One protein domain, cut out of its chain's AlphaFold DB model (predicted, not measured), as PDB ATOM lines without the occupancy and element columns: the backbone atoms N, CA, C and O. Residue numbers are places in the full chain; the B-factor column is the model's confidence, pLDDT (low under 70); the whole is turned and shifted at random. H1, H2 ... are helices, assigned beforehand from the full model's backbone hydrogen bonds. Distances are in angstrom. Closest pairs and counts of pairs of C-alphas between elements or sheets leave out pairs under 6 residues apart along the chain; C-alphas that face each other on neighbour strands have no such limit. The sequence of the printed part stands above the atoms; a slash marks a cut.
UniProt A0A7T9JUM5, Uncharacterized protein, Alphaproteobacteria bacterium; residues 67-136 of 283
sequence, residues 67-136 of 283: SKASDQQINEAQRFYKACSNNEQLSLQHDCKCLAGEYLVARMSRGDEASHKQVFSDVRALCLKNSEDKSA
ATOM      1  N   SER A  67     119.117  84.495  34.557       94.19
ATOM      2  CA  SER A  67     118.412  84.230  33.295       94.19
ATOM      3  C   SER A  67     116.974  83.729  33.491       94.19
ATOM      4  O   SER A  67     116.163  83.808  32.570       94.19
ATOM      5  N   LYS A  68     116.634  83.258  34.698       96.38
ATOM      6  CA  LYS A  68     115.283  82.818  35.075       96.38
ATOM      7  C   LYS A  68     114.404  83.937  35.633       96.38
ATOM      8  O   LYS A  68     113.261  83.663  35.996       96.38
ATOM      9  N   ALA A  69     114.916  85.163  35.745       96.25
ATOM     10  CA  ALA A  69     114.129  86.298  36.211       96.25
ATOM     11  C   ALA A  69     112.962  86.571  35.256       96.25
ATOM     12  O   ALA A  69     113.128  86.568  34.035       96.25
ATOM     13  N   SER A  70     111.778  86.842  35.807       97.31
ATOM     14  CA  SER A  70     110.644  87.257  34.982       97.31
ATOM     15  C   SER A  70     110.849  88.684  34.458       97.31
ATOM     16  O   SER A  70     111.487  89.516  35.109       97.31
ATOM     17  N   ASP A  71     110.247  89.016  33.311       96.81
ATOM     18  CA  ASP A  71     110.274  90.388  32.778       96.81
ATOM     19  C   ASP A  71     109.729  91.402  33.799       96.81
ATOM     20  O   ASP A  71     110.202  92.536  33.887       96.81
ATOM     21  N   GLN A  72     108.755  90.993  34.620       96.50
ATOM     22  CA  GLN A  72     108.222  91.813  35.704       96.50
ATOM     23  C   GLN A  72     109.294  92.135  36.753       96.50
ATOM     24  O   GLN A  72     109.435  93.301  37.125       96.50
ATOM     25  N   GLN A  73     110.061  91.138  37.200       96.75
ATOM     26  CA  GLN A  73     111.145  91.320  38.169       96.75
ATOM     27  C   GLN A  73     112.268  92.193  37.597       96.75
ATOM     28  O   GLN A  73     112.750  93.101  38.276       96.75
ATOM     29  N   ILE A  74     112.633  91.991  36.326       97.19
ATOM     30  CA  ILE A  74     113.635  92.812  35.630       97.19
ATOM     31  C   ILE A  74     113.170  94.273  35.556       97.19
ATOM     32  O   ILE A  74     113.913  95.186  35.927       97.19
ATOM     33  N   ASN A  75     111.924  94.513  35.142       96.50
ATOM     34  CA  ASN A  75     111.347  95.857  35.070       96.50
ATOM     35  C   ASN A  75     111.218  96.512  36.456       96.50
ATOM     36  O   ASN A  75     111.360  97.730  36.596       96.50
ATOM     37  N   GLU A  76     110.939  95.736  37.502       96.38
ATOM     38  CA  GLU A  76     110.949  96.207  38.889       96.38
ATOM     39  C   GLU A  76     112.354  96.654  39.317       96.38
ATOM     40  O   GLU A  76     112.511  97.786  39.774       96.38
ATOM     41  N   ALA A  77     113.381  95.834  39.073       97.06
ATOM     42  CA  ALA A  77     114.770  96.161  39.389       97.06
ATOM     43  C   ALA A  77     115.279  97.389  38.612       97.06
ATOM     44  O   ALA A  77     115.964  98.245  39.171       97.06
ATOM     45  N   GLN A  78     114.888  97.550  37.344       97.12
ATOM     46  CA  GLN A  78     115.206  98.749  36.561       97.12
ATOM     47  C   GLN A  78     114.529 100.010  37.113       97.12
ATOM     48  O   GLN A  78     115.147 101.076  37.176       97.12
ATOM     49  N   ARG A  79     113.262  99.914  37.536       96.31
ATOM     50  CA  ARG A  79     112.570 101.024  38.213       96.31
ATOM     51  C   ARG A  79     113.247 101.362  39.536       96.31
ATOM     52  O   ARG A  79     113.429 102.542  39.829       96.31
ATOM     53  N   PHE A  80     113.670 100.352  40.290       96.56
ATOM     54  CA  PHE A  80     114.427 100.528  41.522       96.56
ATOM     55  C   PHE A  80     115.779 101.219  41.273       96.56
ATOM     56  O   PHE A  80     116.094 102.189  41.955       96.56
ATOM     57  N   TYR A  81     116.529 100.817  40.241       97.12
ATOM     58  CA  TYR A  81     117.761 101.497  39.821       97.12
ATOM     59  C   TYR A  81     117.531 102.986  39.535       97.12
ATOM     60  O   TYR A  81     118.266 103.837  40.042       97.12
ATOM     61  N   LYS A  82     116.493 103.315  38.751       96.38
ATOM     62  CA  LYS A  82     116.129 104.708  38.447       96.38
ATOM     63  C   LYS A  82     115.761 105.474  39.718       96.38
ATOM     64  O   LYS A  82     116.220 106.596  39.901       96.38
ATOM     65  N   ALA A  83     114.983 104.865  40.613       93.44
ATOM     66  CA  ALA A  83     114.608 105.470  41.889       93.44
ATOM     67  C   ALA A  83     115.824 105.724  42.795       93.44
ATOM     68  O   ALA A  83     115.931 106.805  43.367       93.44
ATOM     69  N   CYS A  84     116.757 104.771  42.880       96.00
ATOM     70  CA  CYS A  84     118.017 104.929  43.608       96.00
ATOM     71  C   CYS A  84     118.861 106.058  43.010       96.00
ATOM     72  O   CYS A  84     119.312 106.937  43.736       96.00
ATOM     73  N   SER A  85     119.020 106.077  41.685       96.19
ATOM     74  CA  SER A  85     119.865 107.053  40.982       96.19
ATOM     75  C   SER A  85     119.311 108.477  41.057       96.19
ATOM     76  O   SER A  85     120.077 109.431  41.133       96.19
ATOM     77  N   ASN A  86     117.983 108.622  41.068       92.50
ATOM     78  CA  ASN A  86     117.311 109.918  41.192       92.50
ATOM     79  C   ASN A  86     117.193 110.397  42.646       92.50
ATOM     80  O   ASN A  86     116.817 111.543  42.885       92.50
ATOM     81  N   ASN A  87     117.468 109.534  43.625       92.00
ATOM     82  CA  ASN A  87     117.463 109.892  45.032       92.00
ATOM     83  C   ASN A  87     118.898 110.226  45.462       92.00
ATOM     84  O   ASN A  87     119.747 109.343  45.580       92.00
ATOM     85  N   GLU A  88     119.170 111.511  45.691       89.25
ATOM     86  CA  GLU A  88     120.499 112.014  46.068       89.25
ATOM     87  C   GLU A  88     121.088 111.261  47.271       89.25
ATOM     88  O   GLU A  88     122.246 110.864  47.254       89.25
ATOM     89  N   GLN A  89     120.277 110.966  48.286       86.19
ATOM     90  CA  GLN A  89     120.752 110.295  49.492       86.19
ATOM     91  C   GLN A  89     121.128 108.826  49.239       86.19
ATOM     92  O   GLN A  89     122.209 108.390  49.633       86.19
ATOM     93  N   LEU A  90     120.265 108.073  48.550       87.44
ATOM     94  CA  LEU A  90     120.537 106.676  48.187       87.44
ATOM     95  C   LEU A  90     121.735 106.571  47.239       87.44
ATOM     96  O   LEU A  90     122.614 105.740  47.449       87.44
ATOM     97  N   SER A  91     121.803 107.434  46.226       94.06
ATOM     98  CA  SER A  91     122.906 107.446  45.261       94.06
ATOM     99  C   SER A  91     124.240 107.895  45.861       94.06
ATOM    100  O   SER A  91     125.286 107.467  45.370       94.06
ATOM    101  N   LEU A  92     124.252 108.710  46.921       89.62
ATOM    102  CA  LEU A  92     125.474 109.037  47.665       89.62
ATOM    103  C   LEU A  92     125.997 107.840  48.466       89.62
ATOM    104  O   LEU A  92     127.206 107.635  48.539       89.62
ATOM    105  N   GLN A  93     125.098 107.043  49.043       89.62
ATOM    106  CA  GLN A  93     125.457 105.958  49.958       89.62
ATOM    107  C   GLN A  93     125.686 104.618  49.253       89.62
ATOM    108  O   GLN A  93     126.451 103.785  49.742       89.62
ATOM    109  N   HIS A  94     125.023 104.376  48.125       94.38
ATOM    110  CA  HIS A  94     125.013 103.077  47.458       94.38
ATOM    111  C   HIS A  94     125.458 103.186  46.001       94.38
ATOM    112  O   HIS A  94     125.175 104.156  45.295       94.38
ATOM    113  N   ASP A  95     126.142 102.152  45.519       96.00
ATOM    114  CA  ASP A  95     126.255 101.896  44.091       96.00
ATOM    115  C   ASP A  95     124.894 101.385  43.615       96.00
ATOM    116  O   ASP A  95     124.549 100.216  43.792       96.00
ATOM    117  N   CYS A  96     124.098 102.281  43.028       95.94
ATOM    118  CA  CYS A  96     122.747 101.961  42.582       95.94
ATOM    119  C   CYS A  96     122.704 100.821  41.560       95.94
ATOM    120  O   CYS A  96     121.707 100.101  41.516       95.94
ATOM    121  N   LYS A  97     123.759 100.629  40.753       96.94
ATOM    122  CA  LYS A  97     123.815  99.532  39.782       96.94
ATOM    123  C   LYS A  97     124.000  98.200  40.504       96.94
ATOM    124  O   LYS A  97     123.238  97.270  40.253       96.94
ATOM    125  N   CYS A  98     124.960  98.134  41.427       96.44
ATOM    126  CA  CYS A  98     125.159  96.968  42.289       96.44
ATOM    127  C   CYS A  98     123.887  96.659  43.092       96.44
ATOM    128  O   CYS A  98     123.393  95.533  43.071       96.44
ATOM    129  N   LEU A  99     123.303  97.676  43.733       95.81
ATOM    130  CA  LEU A  99     122.147  97.514  44.608       95.81
ATOM    131  C   LEU A  99     120.909  97.031  43.849       95.81
ATOM    132  O   LEU A  99     120.169  96.201  44.361       95.81
ATOM    133  N   ALA A 100     120.685  97.513  42.623       97.31
ATOM    134  CA  ALA A 100     119.604  97.016  41.775       97.31
ATOM    135  C   ALA A 100     119.813  95.553  41.352       97.31
ATOM    136  O   ALA A 100     118.839  94.808  41.240       97.31
ATOM    137  N   GLY A 101     121.067  95.130  41.158       96.19
ATOM    138  CA  GLY A 101     121.419  93.730  40.929       96.19
ATOM    139  C   GLY A 101     121.090  92.848  42.134       96.19
ATOM    140  O   GLY A 101     120.373  91.860  41.989       96.19
ATOM    141  N   GLU A 102     121.532  93.233  43.335       96.56
ATOM    142  CA  GLU A 102     121.202  92.491  44.562       96.56
ATOM    143  C   GLU A 102     119.691  92.521  44.848       96.56
ATOM    144  O   GLU A 102     119.129  91.506  45.255       96.56
ATOM    145  N   TYR A 103     119.001  93.636  44.570       96.69
ATOM    146  CA  TYR A 103     117.541  93.734  44.683       96.69
ATOM    147  C   TYR A 103     116.839  92.692  43.806       96.69
ATOM    148  O   TYR A 103     115.921  92.022  44.274       96.69
ATOM    149  N   LEU A 104     117.276  92.524  42.552       97.06
ATOM    150  CA  LEU A 104     116.725  91.509  41.650       97.06
ATOM    151  C   LEU A 104     116.933  90.096  42.205       97.06
ATOM    152  O   LEU A 104     115.995  89.303  42.223       97.06
ATOM    153  N   VAL A 105     118.133  89.796  42.704       96.00
ATOM    154  CA  VAL A 105     118.445  88.494  43.308       96.00
ATOM    155  C   VAL A 105     117.544  88.228  44.518       96.00
ATOM    156  O   VAL A 105     116.882  87.193  44.572       96.00
ATOM    157  N   ALA A 106     117.432  89.186  45.443       95.94
ATOM    158  CA  ALA A 106     116.553  89.072  46.605       95.94
ATOM    159  C   ALA A 106     115.077  88.912  46.202       95.94
ATOM    160  O   ALA A 106     114.346  88.120  46.802       95.94
ATOM    161  N   ARG A 107     114.640  89.611  45.146       97.19
ATOM    162  CA  ARG A 107     113.289  89.491  44.590       97.19
ATOM    163  C   ARG A 107     113.012  88.079  44.079       97.19
ATOM    164  O   ARG A 107     111.977  87.514  44.418       97.19
ATOM    165  N   MET A 108     113.941  87.502  43.318       96.38
ATOM    166  CA  MET A 108     113.830  86.133  42.807       96.38
ATOM    167  C   MET A 108     113.770  85.107  43.942       96.38
ATOM    168  O   MET A 108     112.972  84.176  43.881       96.38
ATOM    169  N   SER A 109     114.566  85.292  44.998       95.00
ATOM    170  CA  SER A 109     114.565  84.398  46.161       95.00
ATOM    171  C   SER A 109     113.276  84.484  46.985       95.00
ATOM    172  O   SER A 109     112.805  83.470  47.495       95.00
ATOM    173  N   ARG A 110     112.696  85.681  47.129       94.81
ATOM    174  CA  ARG A 110     111.464  85.905  47.905       94.81
ATOM    175  C   ARG A 110     110.182  85.581  47.124       94.81
ATOM    176  O   ARG A 110     109.160  85.300  47.750       94.81
ATOM    177  N   GLY A 111     110.226  85.630  45.794       95.81
ATOM    178  CA  GLY A 111     109.075  85.451  44.906       95.81
ATOM    179  C   GLY A 111     108.294  86.745  44.636       95.81
ATOM    180  O   GLY A 111     108.513  87.775  45.279       95.81
ATOM    181  N   ASP A 112     107.366  86.687  43.677       95.12
ATOM    182  CA  ASP A 112     106.643  87.859  43.143       95.12
ATOM    183  C   ASP A 112     105.664  88.506  44.141       95.12
ATOM    184  O   ASP A 112     105.390  89.705  44.061       95.12
ATOM    185  N   GLU A 113     105.206  87.748  45.137       95.12
ATOM    186  CA  GLU A 113     104.274  88.222  46.171       95.12
ATOM    187  C   GLU A 113     104.952  89.049  47.275       95.12
ATOM    188  O   GLU A 113     104.282  89.707  48.073       95.12
ATOM    189  N   ALA A 114     106.287  89.036  47.354       94.19
ATOM    190  CA  ALA A 114     106.994  89.794  48.379       94.19
ATOM    191  C   ALA A 114     106.796  91.306  48.196       94.19
ATOM    192  O   ALA A 114     106.786  91.833  47.084       94.19
ATOM    193  N   SER A 115     106.655  92.036  49.299       94.19
ATOM    194  CA  SER A 115     106.575  93.494  49.229       94.19
ATOM    195  C   SER A 115     107.949  94.102  48.933       94.19
ATOM    196  O   SER A 115     108.972  93.606  49.411       94.19
ATOM    197  N   HIS A 116     107.979  95.248  48.246       91.12
ATOM    198  CA  HIS A 116     109.220  96.006  48.016       91.12
ATOM    199  C   HIS A 116     109.997  96.269  49.316       91.12
ATOM    200  O   HIS A 116     111.223  96.259  49.314       91.12
ATOM    201  N   LYS A 117     109.299  96.488  50.442       87.69
ATOM    202  CA  LYS A 117     109.931  96.722  51.750       87.69
ATOM    203  C   LYS A 117     110.733  95.505  52.220       87.69
ATOM    204  O   LYS A 117     111.832  95.691  52.728       87.69
ATOM    205  N   GLN A 118     110.194  94.297  52.051       89.38
ATOM    206  CA  GLN A 118     110.870  93.051  52.433       89.38
ATOM    207  C   GLN A 118     112.080  92.777  51.539       89.38
ATOM    208  O   GLN A 118     113.145  92.433  52.031       89.38
ATOM    209  N   VAL A 119     111.933  92.982  50.228       95.75
ATOM    210  CA  VAL A 119     113.041  92.797  49.281       95.75
ATOM    211  C   VAL A 119     114.147  93.816  49.556       95.75
ATOM    212  O   VAL A 119     115.317  93.463  49.650       95.75
ATOM    213  N   PHE A 120     113.781  95.084  49.768       92.44
ATOM    214  CA  PHE A 120     114.748  96.134  50.064       92.44
ATOM    215  C   PHE A 120     115.445  95.936  51.415       92.44
ATOM    216  O   PHE A 120     116.637  96.209  51.515       92.44
ATOM    217  N   SER A 121     114.754  95.437  52.449       86.25
ATOM    218  CA  SER A 121     115.394  95.177  53.746       86.25
ATOM    219  C   SER A 121     116.522  94.153  53.662       86.25
ATOM    220  O   SER A 121     117.486  94.286  54.410       86.25
ATOM    221  N   ASP A 122     116.432  93.194  52.737       91.62
ATOM    222  CA  ASP A 122     117.458  92.165  52.541       91.62
ATOM    223  C   ASP A 122     118.729  92.731  51.893       91.62
ATOM    224  O   ASP A 122     119.829  92.239  52.133       91.62
ATOM    225  N   VAL A 123     118.591  93.789  51.088       94.06
ATOM    226  CA  VAL A 123     119.692  94.332  50.277       94.06
ATOM    227  C   VAL A 123     120.190  95.693  50.745       94.06
ATOM    228  O   VAL A 123     121.232  96.140  50.279       94.06
ATOM    229  N   ARG A 124     119.503  96.351  51.692       89.56
ATOM    230  CA  ARG A 124     119.829  97.715  52.167       89.56
ATOM    231  C   ARG A 124     121.261  97.876  52.685       89.56
ATOM    232  O   ARG A 124     121.772  98.987  52.732       89.56
ATOM    233  N   ALA A 125     121.867  96.784  53.144       88.12
ATOM    234  CA  ALA A 125     123.218  96.766  53.696       88.12
ATOM    235  C   ALA A 125     124.302  96.439  52.658       88.12
ATOM    236  O   ALA A 125     125.494  96.463  52.964       88.12
ATOM    237  N   LEU A 126     123.895  96.104  51.436       91.25
ATOM    238  CA  LEU A 126     124.787  95.715  50.356       91.25
ATOM    239  C   LEU A 126     125.156  96.933  49.510       91.25
ATOM    240  O   LEU A 126     124.515  97.980  49.566       91.25
ATOM    241  N   CYS A 127     126.206  96.790  48.701       93.56
ATOM    242  CA  CYS A 127     126.571  97.778  47.682       93.56
ATOM    243  C   CYS A 127     126.820  99.205  48.207       93.56
ATOM    244  O   CYS A 127     126.643 100.174  47.468       93.56
ATOM    245  N   LEU A 128     127.245  99.353  49.464       91.88
ATOM    246  CA  LEU A 128     127.661 100.642  50.018       91.88
ATOM    247  C   LEU A 128     128.902 101.150  49.276       91.88
ATOM    248  O   LEU A 128     129.844 100.383  49.062       91.88
ATOM    249  N   LYS A 129     128.916 102.434  48.904       90.75
ATOM    250  CA  LYS A 129     130.069 103.059  48.231       90.75
ATOM    251  C   LYS A 129     131.280 103.182  49.153       90.75
ATOM    252  O   LYS A 129     132.406 103.026  48.690       90.75
ATOM    253  N   ASN A 130     131.051 103.425  50.442       85.94
ATOM    254  CA  ASN A 130     132.113 103.582  51.429       85.94
ATOM    255  C   ASN A 130     132.235 102.322  52.290       85.94
ATOM    256  O   ASN A 130     131.246 101.780  52.785       85.94
ATOM    257  N   SER A 131     133.466 101.860  52.502       70.00
ATOM    258  CA  SER A 131     133.764 100.709  53.363       70.00
ATOM    259  C   SER A 131     133.459 100.970  54.840       70.00
ATOM    260  O   SER A 131     133.153 100.028  55.564       70.00
ATOM    261  N   GLU A 132     133.489 102.230  55.278       67.75
ATOM    262  CA  GLU A 132     133.188 102.637  56.659       67.75
ATOM    263  C   GLU A 132     131.707 102.428  57.022       67.75
ATOM    264  O   GLU A 132     131.375 102.115  58.168       67.75
ATOM    265  N   ASP A 133     130.808 102.496  56.034       61.22
ATOM    266  CA  ASP A 133     129.381 102.244  56.249       61.22
ATOM    267  C   ASP A 133     129.088 100.745  56.467       61.22
ATOM    268  O   ASP A 133     128.098 100.399  57.115       61.22
ATOM    269  N   LYS A 134     129.967  99.838  56.002       59.25
ATOM    270  CA  LYS A 134     129.809  98.382  56.204       59.25
ATOM    271  C   LYS A 134     130.017  97.973  57.663       59.25
ATOM    272  O   LYS A 134     129.317  97.091  58.149       59.25
ATOM    273  N   SER A 135     130.941  98.620  58.379       57.94
ATOM    274  CA  SER A 135     131.182  98.345  59.804       57.94
ATOM    275  C   SER A 135     130.001  98.725  60.699       57.94
ATOM    276  O   SER A 135     129.802  98.097  61.733       57.94
ATOM    277  N   ALA A 136     129.181  99.697  60.290       60.19
ATOM    278  CA  ALA A 136     128.014 100.120  61.061       60.19
ATOM    279  C   ALA A 136     126.834  99.129  60.995       60.19
ATOM    280  O   ALA A 136     125.906  99.256  61.785       60.19
TER     281      ALA A 136
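Overview. This is residues 67 to 136 of the 283 residues of an uncharacterized protein of Alphaproteobacteria bacterium (UniProt A0A7T9JUM5). Two long helices, H1 and H3, lie side by side and run opposite ways, with short H2 at the turn between them; short H4 crosses H3, and small H5 lies off at one end. The printed part has 70 residues with five named helices, H1 to H5 in chain order, and is all helix. It is compact, radius of gyration of the C-alphas 11.9 A, spanning 34 by 23 by 21 A.

Arrangement. H1, residues 71 to 86, touches H3, residues 96 to 110, closest at C-alphas 81 and 100, 5.2 A, at 35.2 degrees, only just a steep tilt. H4, residues 116 to 123, touches H3, closest at C-alphas 107 and 119, 5.7 A, at 69 degrees, a steep tilt only just short of about perpendicular. H2, residues 88 to 93, only just touches H1, only at the corner, with 3 pairs of C-alphas within 8 A; the closest, 85 and 91, are 5.3 A apart. H5, residues 131 to 135, touches no helix. Every O i to N i+4 pair is within hydrogen-bond range in H1, H2 and H3, against 3 of 4 in H4 and 0 of 1 in H5, where 1 of 2 O i to N i+3 pairs is.

Along the chain. H1 measures 22.4 A from C-alpha 71 at (110.274, 90.388, 32.778), H3 20.3 A, H4 10.8 A, H2 8.7 A and H5 7.3 A, to C-alpha 135 at (131.182, 98.345, 59.804).

Size, cuts and confidence. C-alphas 71 and 132 are farthest apart, 35.3 A. The printed part has no cut and no long link. Residues 132 to 136 have pLDDT under 70.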